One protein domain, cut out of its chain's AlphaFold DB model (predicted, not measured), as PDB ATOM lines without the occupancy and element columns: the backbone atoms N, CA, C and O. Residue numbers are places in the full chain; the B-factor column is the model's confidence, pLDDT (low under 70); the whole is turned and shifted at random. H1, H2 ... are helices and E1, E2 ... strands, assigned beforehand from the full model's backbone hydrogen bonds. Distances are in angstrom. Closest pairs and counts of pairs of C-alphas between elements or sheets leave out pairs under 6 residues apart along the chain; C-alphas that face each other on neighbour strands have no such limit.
ATOM      1  N   GLU A  12      25.858  17.495 -50.558       91.31
ATOM      2  CA  GLU A  12      25.276  18.781 -50.184       91.31
ATOM      3  C   GLU A  12      23.918  18.600 -49.495       91.31
ATOM      4  O   GLU A  12      23.587  19.331 -48.561       91.31
ATOM      5  N   ALA A  13      23.143  17.596 -49.916       92.56
ATOM      6  CA  ALA A  13      21.869  17.269 -49.285       92.56
ATOM      7  C   ALA A  13      22.072  16.670 -47.885       92.56
ATOM      8  O   ALA A  13      21.304  16.984 -46.971       92.56
ATOM      9  N   ILE A  14      23.117  15.857 -47.687       93.81
ATOM     10  CA  ILE A  14      23.495  15.337 -46.365       93.81
ATOM     11  C   ILE A  14      23.933  16.495 -45.466       93.81
ATOM     12  O   ILE A  14      23.388  16.649 -44.375       93.81
ATOM     13  N   ALA A  15      24.837  17.355 -45.937       94.75
ATOM     14  CA  ALA A  15      25.339  18.498 -45.177       94.75
ATOM     15  C   ALA A  15      24.211  19.460 -44.765       94.75
ATOM     16  O   ALA A  15      24.113  19.847 -43.598       94.75
ATOM     17  N   ALA A  16      23.308  19.792 -45.694       96.12
ATOM     18  CA  ALA A  16      22.139  20.620 -45.407       96.12
ATOM     19  C   ALA A  16      21.214  19.967 -44.368       96.12
ATOM     20  O   ALA A  16      20.714  20.638 -43.464       96.12
ATOM     21  N   THR A  17      21.022  18.649 -44.462       96.19
ATOM     22  CA  THR A  17      20.213  17.886 -43.506       96.19
ATOM     23  C   THR A  17      20.839  17.897 -42.116       96.19
ATOM     24  O   THR A  17      20.149  18.187 -41.144       96.19
ATOM     25  N   VAL A  18      22.141  17.634 -42.004       96.94
ATOM     26  CA  VAL A  18      22.856  17.642 -40.721       96.94
ATOM     27  C   VAL A  18      22.814  19.028 -40.077       96.94
ATOM     28  O   VAL A  18      22.540  19.135 -38.883       96.94
ATOM     29  N   SER A  19      23.000  20.091 -40.865       96.81
ATOM     30  CA  SER A  19      22.889  21.467 -40.373       96.81
ATOM     31  C   SER A  19      21.486  21.769 -39.836       96.81
ATOM     32  O   SER A  19      21.349  22.347 -38.759       96.81
ATOM     33  N   ARG A  20      20.436  21.323 -40.539       97.25
ATOM     34  CA  ARG A  20      19.047  21.456 -40.076       97.25
ATOM     35  C   ARG A  20      18.814  20.716 -38.755       97.25
ATOM     36  O   ARG A  20      18.270  21.314 -37.833       97.25
ATOM     37  N   LEU A  21      19.250  19.458 -38.644       96.06
ATOM     38  CA  LEU A  21      19.078  18.658 -37.422       96.06
ATOM     39  C   LEU A  21      19.806  19.282 -36.225       96.06
ATOM     40  O   LEU A  21      19.257  19.330 -35.130       96.06
ATOM     41  N   ALA A  22      21.017  19.805 -36.431       94.94
ATOM     42  CA  ALA A  22      21.749  20.514 -35.386       94.94
ATOM     43  C   ALA A  22      21.003  21.772 -34.914       94.94
ATOM     44  O   ALA A  22      20.912  22.010 -33.716       94.94
ATOM     45  N   GLN A  23      20.416  22.543 -35.836       94.75
ATOM     46  CA  GLN A  23      19.620  23.728 -35.494       94.75
ATOM     47  C   GLN A  23      18.328  23.386 -34.742       94.75
ATOM     48  O   GLN A  23      17.904  24.163 -33.887       94.75
ATOM     49  N   GLU A  24      17.687  22.263 -35.072       93.75
ATOM     50  CA  GLU A  24      16.517  21.750 -34.350       93.75
ATOM     51  C   GLU A  24      16.904  21.350 -32.921       93.75
ATOM     52  O   GLU A  24      16.315  21.855 -31.968       93.75
ATOM     53  N   LEU A  25      17.977  20.567 -32.763       91.94
ATOM     54  CA  LEU A  25      18.510  20.181 -31.451       91.94
ATOM     55  C   LEU A  25      18.926  21.393 -30.606       91.94
ATOM     56  O   LEU A  25      18.590  21.476 -29.428       91.94
ATOM     57  N   ASP A  26      19.620  22.357 -31.211       91.75
ATOM     58  CA  ASP A  26      20.031  23.589 -30.536       91.75
ATOM     59  C   ASP A  26      18.841  24.453 -30.115       91.75
ATOM     60  O   ASP A  26      18.953  25.235 -29.177       91.75
ATOM     61  N   ARG A  27      17.703  24.376 -30.812       89.38
ATOM     62  CA  ARG A  27      16.494  25.110 -30.423       89.38
ATOM     63  C   ARG A  27      15.837  24.468 -29.211       89.38
ATOM     64  O   ARG A  27      15.424  25.187 -28.303       89.38
ATOM     65  N   ASP A  28      15.759  23.146 -29.217       85.31
ATOM     66  CA  ASP A  28      14.985  22.396 -28.237       85.31
ATOM     67  C   ASP A  28      15.750  22.193 -26.914       85.31
ATOM     68  O   ASP A  28      15.114  21.985 -25.880       85.31
ATOM     69  N   ASP A  29      17.088  22.331 -26.906       69.56
ATOM     70  CA  ASP A  29      17.931  22.002 -25.742       69.56
ATOM     71  C   ASP A  29      18.906  23.106 -25.269       69.56
ATOM     72  O   ASP A  29      19.937  22.817 -24.667       69.56
ATOM     73  N   GLN A  30      18.581  24.395 -25.458       62.59
ATOM     74  CA  GLN A  30      19.488  25.534 -25.161       62.59
ATOM     75  C   GLN A  30      20.086  25.584 -23.738       62.59
ATOM     76  O   GLN A  30      21.064  26.297 -23.517       62.59
ATOM     77  N   ASN A  31      19.518  24.861 -22.767       61.94
ATOM     78  CA  ASN A  31      19.918  24.910 -21.356       61.94
ATOM     79  C   ASN A  31      20.325  23.558 -20.752       61.94
ATOM     80  O   ASN A  31      20.600  23.495 -19.550       61.94
ATOM     81  N   ARG A  32      20.371  22.470 -21.530       68.12
ATOM     82  CA  ARG A  32      20.908  21.193 -21.043       68.12
ATOM     83  C   ARG A  32      22.092  20.840 -21.922       68.12
ATOM     84  O   ARG A  32      22.040  20.982 -23.129       68.12
ATOM     85  N   SER A  33      23.194  20.433 -21.309       81.50
ATOM     86  CA  SER A  33      24.325  19.888 -22.052       81.50
ATOM     87  C   SER A  33      24.033  18.417 -22.353       81.50
ATOM     88  O   SER A  33      24.116  17.604 -21.420       81.50
ATOM     89  N   PRO A  34      23.658  18.043 -23.593       87.25
ATOM     90  CA  PRO A  34      23.200  16.692 -23.875       87.25
ATOM     91  C   PRO A  34      24.347  15.681 -23.784       87.25
ATOM     92  O   PRO A  34      25.510  15.984 -24.070       87.25
ATOM     93  N   LEU A  35      23.996  14.453 -23.400       89.19
ATOM     94  CA  LEU A  35      24.801  13.258 -23.645       89.19
ATOM     95  C   LEU A  35      24.398  12.721 -25.019       89.19
ATOM     96  O   LEU A  35      23.254  12.307 -25.202       89.19
ATOM     97  N   LEU A  36      25.332  12.706 -25.965       90.75
ATOM     98  CA  LEU A  36      25.093  12.134 -27.285       90.75
ATOM     99  C   LEU A  36      25.561  10.683 -27.312       90.75
ATOM    100  O   LEU A  36      26.689  10.383 -26.923       90.75
ATOM    101  N   VAL A  37      24.700   9.784 -27.788       89.69
ATOM    102  CA  VAL A  37      24.999   8.351 -27.858       89.69
ATOM    103  C   VAL A  37      24.981   7.886 -29.312       89.69
ATOM    104  O   VAL A  37      23.922   7.775 -29.927       89.69
ATOM    105  N   GLY A  38      26.158   7.603 -29.868       89.38
ATOM    106  CA  GLY A  38      26.325   7.000 -31.186       89.38
ATOM    107  C   GLY A  38      26.001   5.507 -31.159       89.38
ATOM    108  O   GLY A  38      26.614   4.729 -30.423       89.38
ATOM    109  N   ILE A  39      25.037   5.091 -31.977       87.75
ATOM    110  CA  ILE A  39      24.605   3.694 -32.073       87.75
ATOM    111  C   ILE A  39      25.308   3.023 -33.246       87.75
ATOM    112  O   ILE A  39      25.200   3.473 -34.386       87.75
ATOM    113  N   LEU A  40      26.003   1.915 -32.966       85.69
ATOM    114  CA  LEU A  40      26.857   1.201 -33.925       85.69
ATOM    115  C   LEU A  40      28.016   2.059 -34.466       85.69
ATOM    116  O   LEU A  40      28.026   3.285 -34.392       85.69
ATOM    117  N   LYS A  41      29.013   1.392 -35.054       80.56
ATOM    118  CA  LYS A  41      30.218   2.053 -35.583       80.56
ATOM    119  C   LYS A  41      29.907   3.029 -36.722       80.56
ATOM    120  O   LYS A  41      30.530   4.081 -36.807       80.56
ATOM    121  N   GLY A  42      28.925   2.696 -37.559       85.12
ATOM    122  CA  GLY A  42      28.595   3.492 -38.738       85.12
ATOM    123  C   GLY A  42      28.019   4.876 -38.439       85.12
ATOM    124  O   GLY A  42      28.104   5.766 -39.274       85.12
ATOM    125  N   SER A  43      27.499   5.102 -37.227       87.69
ATOM    126  CA  SER A  43      26.986   6.419 -36.828       87.69
ATOM    127  C   SER A  43      28.077   7.472 -36.619       87.69
ATOM    128  O   SER A  43      27.758   8.654 -36.563       87.69
ATOM    129  N   PHE A  44      29.354   7.080 -36.517       90.56
ATOM    130  CA  PHE A  44      30.448   7.986 -36.155       90.56
ATOM    131  C   PHE A  44      30.601   9.181 -37.109       90.56
ATOM    132  O   PHE A  44      30.828  10.294 -36.640       90.56
ATOM    133  N   ILE A  45      30.454   8.976 -38.425       93.50
ATOM    134  CA  ILE A  45      30.598  10.063 -39.411       93.50
ATOM    135  C   ILE A  45      29.469  11.082 -39.243       93.50
ATOM    136  O   ILE A  45      29.730  12.267 -39.047       93.50
ATOM    137  N   PHE A  46      28.225  10.599 -39.218       94.50
ATOM    138  CA  PHE A  46      27.047  11.425 -38.964       94.50
ATOM    139  C   PHE A  46      27.146  12.180 -37.636       94.50
ATOM    140  O   PHE A  46      26.923  13.387 -37.597       94.50
ATOM    141  N   LEU A  47      27.506  11.485 -36.556       93.88
ATOM    142  CA  LEU A  47      27.613  12.092 -35.235       93.88
ATOM    143  C   LEU A  47      28.709  13.161 -35.200       93.88
ATOM    144  O   LEU A  47      28.504  14.222 -34.620       93.88
ATOM    145  N   GLY A  48      29.847  12.914 -35.853       94.06
ATOM    146  CA  GLY A  48      30.927  13.889 -35.979       94.06
ATOM    147  C   GLY A  48      30.484  15.168 -36.691       94.06
ATOM    148  O   GLY A  48      30.777  16.264 -36.215       94.06
ATOM    149  N   ASP A  49      29.745  15.048 -37.793       95.88
ATOM    150  CA  ASP A  49      29.237  16.214 -38.520       95.88
ATOM    151  C   ASP A  49      28.111  16.930 -37.772       95.88
ATOM    152  O   ASP A  49      28.074  18.162 -37.765       95.88
ATOM    153  N   LEU A  50      27.236  16.188 -37.090       95.56
ATOM    154  CA  LEU A  50      26.184  16.757 -36.250       95.56
ATOM    155  C   LEU A  50      26.791  17.618 -35.139       95.56
ATOM    156  O   LEU A  50      26.457  18.792 -35.020       95.56
ATOM    157  N   VAL A  51      27.755  17.068 -34.396       94.31
ATOM    158  CA  VAL A  51      28.458  17.758 -33.306       94.31
ATOM    159  C   VAL A  51      29.153  19.032 -33.785       94.31
ATOM    160  O   VAL A  51      29.096  20.047 -33.100       94.31
ATOM    161  N   ARG A  52      29.777  19.014 -34.970       94.75
ATOM    162  CA  ARG A  52      30.420  20.206 -35.559       94.75
ATOM    163  C   ARG A  52      29.430  21.318 -35.906       94.75
ATOM    164  O   ARG A  52      29.830  22.477 -35.952       94.75
ATOM    165  N   ASN A  53      28.177  20.970 -36.198       95.25
ATOM    166  CA  ASN A  53      27.132  21.927 -36.557       95.25
ATOM    167  C   ASN A  53      26.327  22.428 -35.346       95.25
ATOM    168  O   ASN A  53      25.615  23.423 -35.481       95.25
ATOM    169  N   MET A  54      26.432  21.769 -34.189       93.00
ATOM    170  CA  MET A  54      25.749  22.173 -32.958       93.00
ATOM    171  C   MET A  54      26.463  23.341 -32.270       93.00
ATOM    172  O   MET A  54      27.691  23.435 -32.250       93.00
ATOM    173  N   LYS A  55      25.675  24.224 -31.660       91.69
ATOM    174  CA  LYS A  55      26.135  25.347 -30.829       91.69
ATOM    175  C   LYS A  55      26.005  25.047 -29.340       91.69
ATOM    176  O   LYS A  55      26.702  25.660 -28.531       91.69
ATOM    177  N   THR A  56      25.116  24.128 -28.976       88.81
ATOM    178  CA  THR A  56      24.884  23.727 -27.589       88.81
ATOM    179  C   THR A  56      26.100  22.972 -27.042       88.81
ATOM    180  O   THR A  56      26.580  22.040 -27.693       88.81
ATOM    181  N   PRO A  57      26.614  23.324 -25.848       88.56
ATOM    182  CA  PRO A  57      27.716  22.594 -25.235       88.56
ATOM    183  C   PRO A  57      27.335  21.136 -24.964       88.56
ATOM    184  O   PRO A  57      26.413  20.861 -24.199       88.56
ATOM    185  N   ILE A  58      28.072  20.198 -25.551       90.12
ATOM    186  CA  ILE A  58      27.844  18.761 -25.370       90.12
ATOM    187  C   ILE A  58      28.559  18.292 -24.103       90.12
ATOM    188  O   ILE A  58      29.733  18.593 -23.895       90.12
ATOM    189  N   ARG A  59      27.857  17.531 -23.255       89.69
ATOM    190  CA  ARG A  59      28.417  17.017 -21.997       89.69
ATOM    191  C   ARG A  59      29.413  15.889 -22.242       89.69
ATOM    192  O   ARG A  59      30.485  15.874 -21.647       89.69
ATOM    193  N   SER A  60      29.026  14.927 -23.071       89.00
ATOM    194  CA  SER A  60      29.851  13.778 -23.436       89.00
ATOM    195  C   SER A  60      29.294  13.091 -24.680       89.00
ATOM    196  O   SER A  60      28.119  13.247 -25.023       89.00
ATOM    197  N   ILE A  61      30.160  12.336 -25.353       91.25
ATOM    198  CA  ILE A  61      29.825  11.525 -26.522       91.25
ATOM    199  C   ILE A  61      30.195  10.084 -26.187       91.25
ATOM    200  O   ILE A  61      31.356   9.800 -25.908       91.25
ATOM    201  N   GLU A  62      29.215   9.190 -26.231       89.88
ATOM    202  CA  GLU A  62      29.386   7.767 -25.940       89.88
ATOM    203  C   GLU A  62      28.997   6.929 -27.156       89.88
ATOM    204  O   GLU A  62      28.124   7.313 -27.932       89.88
ATOM    205  N   PHE A  63      29.614   5.760 -27.320       87.25
ATOM    206  CA  PHE A  63      29.232   4.804 -28.358       87.25
ATOM    207  C   PHE A  63      28.766   3.507 -27.726       87.25
ATOM    208  O   PHE A  63      29.473   2.912 -26.913       87.25
ATOM    209  N   ILE A  64      27.596   3.030 -28.144       86.25
ATOM    210  CA  ILE A  64      27.055   1.760 -27.669       86.25
ATOM    211  C   ILE A  64      26.897   0.810 -28.849       86.25
ATOM    212  O   ILE A  64      26.311   1.123 -29.892       86.25
ATOM    213  N   ARG A  65      27.431  -0.399 -28.672       70.88
ATOM    214  CA  ARG A  65      27.198  -1.523 -29.572       70.88
ATOM    215  C   ARG A  65      26.047  -2.335 -28.984       70.88
ATOM    216  O   ARG A  65      26.267  -3.166 -28.116       70.88
ATOM    217  N   VAL A  66      24.848  -2.080 -29.505       71.00
ATOM    218  CA  VAL A  66      23.559  -2.681 -29.115       71.00
ATOM    219  C   VAL A  66      22.988  -2.159 -27.792       71.00
ATOM    220  O   VAL A  66      23.511  -2.438 -26.720       71.00
ATOM    221  N   SER A  67      21.830  -1.503 -27.870       52.88
ATOM    222  CA  SER A  67      20.821  -1.526 -26.809       52.88
ATOM    223  C   SER A  67      19.465  -1.080 -27.360       52.88
ATOM    224  O   SER A  67      19.342  -0.071 -28.048       52.88
ATOM    225  N   SER A  68      18.431  -1.863 -27.071       52.16
ATOM    226  CA  SER A  68      17.032  -1.471 -27.206       52.16
ATOM    227  C   SER A  68      16.498  -1.336 -25.790       52.16
ATOM    228  O   SER A  68      16.103  -2.346 -25.236       52.16
ATOM    229  N   TYR A  69      16.563  -0.149 -25.174       50.50
ATOM    230  CA  TYR A  69      15.890   0.147 -23.896       50.50
ATOM    231  C   TYR A  69      15.795   1.659 -23.661       50.50
ATOM    232  O   TYR A  69      16.822   2.310 -23.730       50.50
ATOM    233  N   GLY A  70      14.632   2.191 -23.264       61.34
ATOM    234  CA  GLY A  70      14.523   3.482 -22.555       61.34
ATOM    235  C   GLY A  70      13.826   4.641 -23.286       61.34
ATOM    236  O   GLY A  70      13.514   4.568 -24.469       61.34
ATOM    237  N   SER A  71      13.570   5.717 -22.530       67.81
ATOM    238  CA  SER A  71      13.059   7.011 -23.010       67.81
ATOM    239  C   SER A  71      14.221   7.845 -23.549       67.81
ATOM    240  O   SER A  71      14.858   8.576 -22.790       67.81
ATOM    241  N   PHE A  72      14.506   7.725 -24.843       78.44
ATOM    242  CA  PHE A  72      15.519   8.519 -25.534       78.44
ATOM    243  C   PHE A  72      14.895   9.360 -26.633       78.44
ATOM    244  O   PHE A  72      13.917   8.943 -27.247       78.44
ATOM    245  N   THR A  73      15.516  10.503 -26.906       84.12
ATOM    246  CA  THR A  73      15.247  11.270 -28.115       84.12
ATOM    247  C   THR A  73      16.068  10.684 -29.263       84.12
ATOM    248  O   THR A  73      17.297  10.617 -29.186       84.12
ATOM    249  N   LEU A  74      15.400  10.208 -30.311       88.00
ATOM    250  CA  LEU A  74      16.011   9.519 -31.438       88.00
ATOM    251  C   LEU A  74      16.261  10.488 -32.597       88.00
ATOM    252  O   LEU A  74      15.329  10.978 -33.233       88.00
ATOM    253  N   CYS A  75      17.537  10.702 -32.909       86.56
ATOM    254  CA  CYS A  75      17.978  11.430 -34.094       86.56
ATOM    255  C   CYS A  75      18.598  10.453 -35.097       86.56
ATOM    256  O   CYS A  75      19.557   9.748 -34.771       86.56
ATOM    257  N   ALA A  76      18.050  10.391 -36.308       90.25
ATOM    258  CA  ALA A  76      18.507   9.483 -37.352       90.25
ATOM    259  C   ALA A  76      18.645  10.214 -38.687       90.25
ATOM    260  O   ALA A  76      17.715  10.875 -39.147       90.25
ATOM    261  N   LEU A  77      19.792  10.044 -39.351       90.31
ATOM    262  CA  LEU A  77      20.018  10.621 -40.675       90.31
ATOM    263  C   LEU A  77      19.094  10.013 -41.733       90.31
ATOM    264  O   LEU A  77      18.540  10.748 -42.541       90.31
ATOM    265  N   LEU A  78      18.943   8.686 -41.741       91.00
ATOM    266  CA  LEU A  78      18.157   7.954 -42.733       91.00
ATOM    267  C   LEU A  78      17.124   7.059 -42.047       91.00
ATOM    268  O   LEU A  78      17.467   6.320 -41.126       91.00
ATOM    269  N   ASP A  79      15.898   7.047 -42.567       92.81
ATOM    270  CA  ASP A  79      14.860   6.075 -42.213       92.81
ATOM    271  C   ASP A  79      14.378   5.296 -43.443       92.81
ATOM    272  O   ASP A  79      14.239   5.844 -44.539       92.81
ATOM    273  N   LYS A  80      14.092   4.005 -43.241       91.94
ATOM    274  CA  LYS A  80      13.497   3.086 -44.223       91.94
ATOM    275  C   LYS A  80      12.183   2.536 -43.665       91.94
ATOM    276  O   LYS A  80      12.160   1.399 -43.186       91.94
ATOM    277  N   PRO A  81      11.067   3.284 -43.766       89.94
ATOM    278  CA  PRO A  81       9.780   2.868 -43.209       89.94
ATOM    279  C   PRO A  81       9.328   1.482 -43.681       89.94
ATOM    280  O   PRO A  81       8.808   0.702 -42.888       89.94
ATOM    281  N   ALA A  82       9.607   1.136 -44.944       89.44
ATOM    282  CA  ALA A  82       9.271  -0.159 -45.542       89.44
ATOM    283  C   ALA A  82       9.938  -1.369 -44.854       89.44
ATOM    284  O   ALA A  82       9.497  -2.498 -45.043       89.44
ATOM    285  N   ARG A  83      10.998  -1.150 -44.063       87.94
ATOM    286  CA  ARG A  83      11.766  -2.196 -43.369       87.94
ATOM    287  C   ARG A  83      11.513  -2.230 -41.861       87.94
ATOM    288  O   ARG A  83      12.195  -2.968 -41.149       87.94
ATOM    289  N   ARG A  84      10.548  -1.453 -41.358       86.75
ATOM    290  CA  ARG A  84      10.180  -1.448 -39.937       86.75
ATOM    291  C   ARG A  84       9.523  -2.775 -39.557       86.75
ATOM    292  O   ARG A  84       8.498  -3.148 -40.113       86.75
ATOM    293  N   GLN A  85      10.106  -3.467 -38.580       87.00
ATOM    294  CA  GLN A  85       9.498  -4.657 -37.968       87.00
ATOM    295  C   GLN A  85       8.552  -4.284 -36.821       87.00
ATOM    296  O   GLN A  85       7.618  -5.018 -36.515       87.00
ATOM    297  N   VAL A  86       8.792  -3.127 -36.200       87.94
ATOM    298  CA  VAL A  86       7.988  -2.565 -35.113       87.94
ATOM    299  C   VAL A  86       7.825  -1.055 -35.318       87.94
ATOM    300  O   VAL A  86       8.667  -0.437 -35.980       87.94
ATOM    301  N   PRO A  87       6.769  -0.435 -34.765       85.81
ATOM    302  CA  PRO A  87       6.645   1.016 -34.744       85.81
ATOM    303  C   PRO A  87       7.811   1.655 -33.979       85.81
ATOM    304  O   PRO A  87       8.109   1.263 -32.853       85.81
ATOM    305  N   VAL A  88       8.454   2.648 -34.591       86.56
ATOM    306  CA  VAL A  88       9.522   3.452 -33.983       86.56
ATOM    307  C   VAL A  88       9.210   4.922 -34.243       86.56
ATOM    308  O   VAL A  88       8.937   5.306 -35.385       86.56
ATOM    309  N   THR A  89       9.242   5.729 -33.186       87.38
ATOM    310  CA  THR A  89       9.163   7.191 -33.274       87.38
ATOM    311  C   THR A  89      10.578   7.742 -33.404       87.38
ATOM    312  O   THR A  89      11.442   7.391 -32.608       87.38
ATOM    313  N   ILE A  90      10.815   8.558 -34.433       90.69
ATOM    314  CA  ILE A  90      12.079   9.268 -34.657       90.69
ATOM    315  C   ILE A  90      11.772  10.742 -34.427       90.69
ATOM    316  O   ILE A  90      10.969  11.308 -35.166       90.69
ATOM    317  N   ASP A  91      12.380  11.336 -33.407       91.50
ATOM    318  CA  ASP A  91      12.130  12.730 -33.034       91.50
ATOM    319  C   ASP A  91      12.775  13.691 -34.035       91.50
ATOM    320  O   ASP A  91      12.157  14.668 -34.450       91.50
ATOM    321  N   TYR A  92      13.984  13.356 -34.497       91.06
ATOM    322  CA  TYR A  92      14.713  14.138 -35.493       91.06
ATOM    323  C   TYR A  92      15.101  13.255 -36.674       91.06
ATOM    324  O   TYR A  92      16.067  12.487 -36.627       91.06
ATOM    325  N   LEU A  93      14.319  13.346 -37.747       93.81
ATOM    326  CA  LEU A  93      14.555  12.592 -38.970       93.81
ATOM    327  C   LEU A  93      15.264  13.454 -40.013       93.81
ATOM    328  O   LEU A  93      14.789  14.529 -40.384       93.81
ATOM    329  N   GLY A  94      16.381  12.952 -40.534       91.38
ATOM    330  CA  GLY A  94      17.093  13.560 -41.647       91.38
ATOM    331  C   GLY A  94      16.351  13.388 -42.972       91.38
ATOM    332  O   GLY A  94      15.802  14.350 -43.508       91.38
ATOM    333  N   LEU A  95      16.342  12.161 -43.497       91.81
ATOM    334  CA  LEU A  95      15.780  11.796 -44.797       91.81
ATOM    335  C   LEU A  95      15.064  10.444 -44.722       91.81
ATOM    336  O   LEU A  95      15.531   9.500 -44.086       91.81
ATOM    337  N   THR A  96      13.951  10.318 -45.441       91.38
ATOM    338  CA  THR A  96      13.316   9.020 -45.705       91.38
ATOM    339  C   THR A  96      13.818   8.479 -47.035       91.38
ATOM    340  O   THR A  96      13.782   9.185 -48.041       91.38
ATOM    341  N   VAL A  97      14.256   7.222 -47.065       88.81
ATOM    342  CA  VAL A  97      14.744   6.567 -48.283       88.81
ATOM    343  C   VAL A  97      13.917   5.330 -48.624       88.81
ATOM    344  O   VAL A  97      13.394   4.634 -47.754       88.81
TER     345      VAL A  97
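Overview. This is residues 12 to 97 of the 110 residues of a protein of Cyanobacteria bacterium UBA11372 (UniProt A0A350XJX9). Two small parallel sheets of two strands each stand apart, with H2 over the sheet E1 E2 and H1 packed on the sheet E3 E4, chiefly on E4, while the two helices touch each other at a steep tilt. The printed part has 86 residues, ordered H1, E1, H2, E2, E3, E4, class mixed. It is compact, radius of gyration of the C-alphas 12.9 A, spanning 35 by 31 by 23 A.

Arrangement. H1, residues 12 to 28, touches H2, residues 43 to 53, with residues 18 to 23 alone, closest C-alphas Val 18 and Leu 50, 5.6 A, at a steep tilt of 67 degrees, the same way. E1, residues 35 to 39, H2 and E2, residues 60 to 64, form a strand-helix-strand unit, parallel neighbour strands with a helix between, its crossover right-handed; N 38 and O 62 are 2.8 A apart. E3, residues 75 to 79, and E4, residues 92 to 96, are parallel, N 94 and O 76 at 2.8 A. The closest C-alphas of H1 and E4, Thr 17 and Gly 94, are 5.6 A apart. Every O i to N i+4 pair in H1 and H2 is within hydrogen-bond range.

Along the chain. H1, 24.5 A long, begins at C-alpha 12 (25.276, 18.781, -50.184); E4 ends at C-alpha 96 (13.316, 9.020, -45.705).

Size, cuts and confidence. The printed part has no cut. Link E3 to E4 is long. Residues 29 to 32 and 67 to 71 have pLDDT under 70.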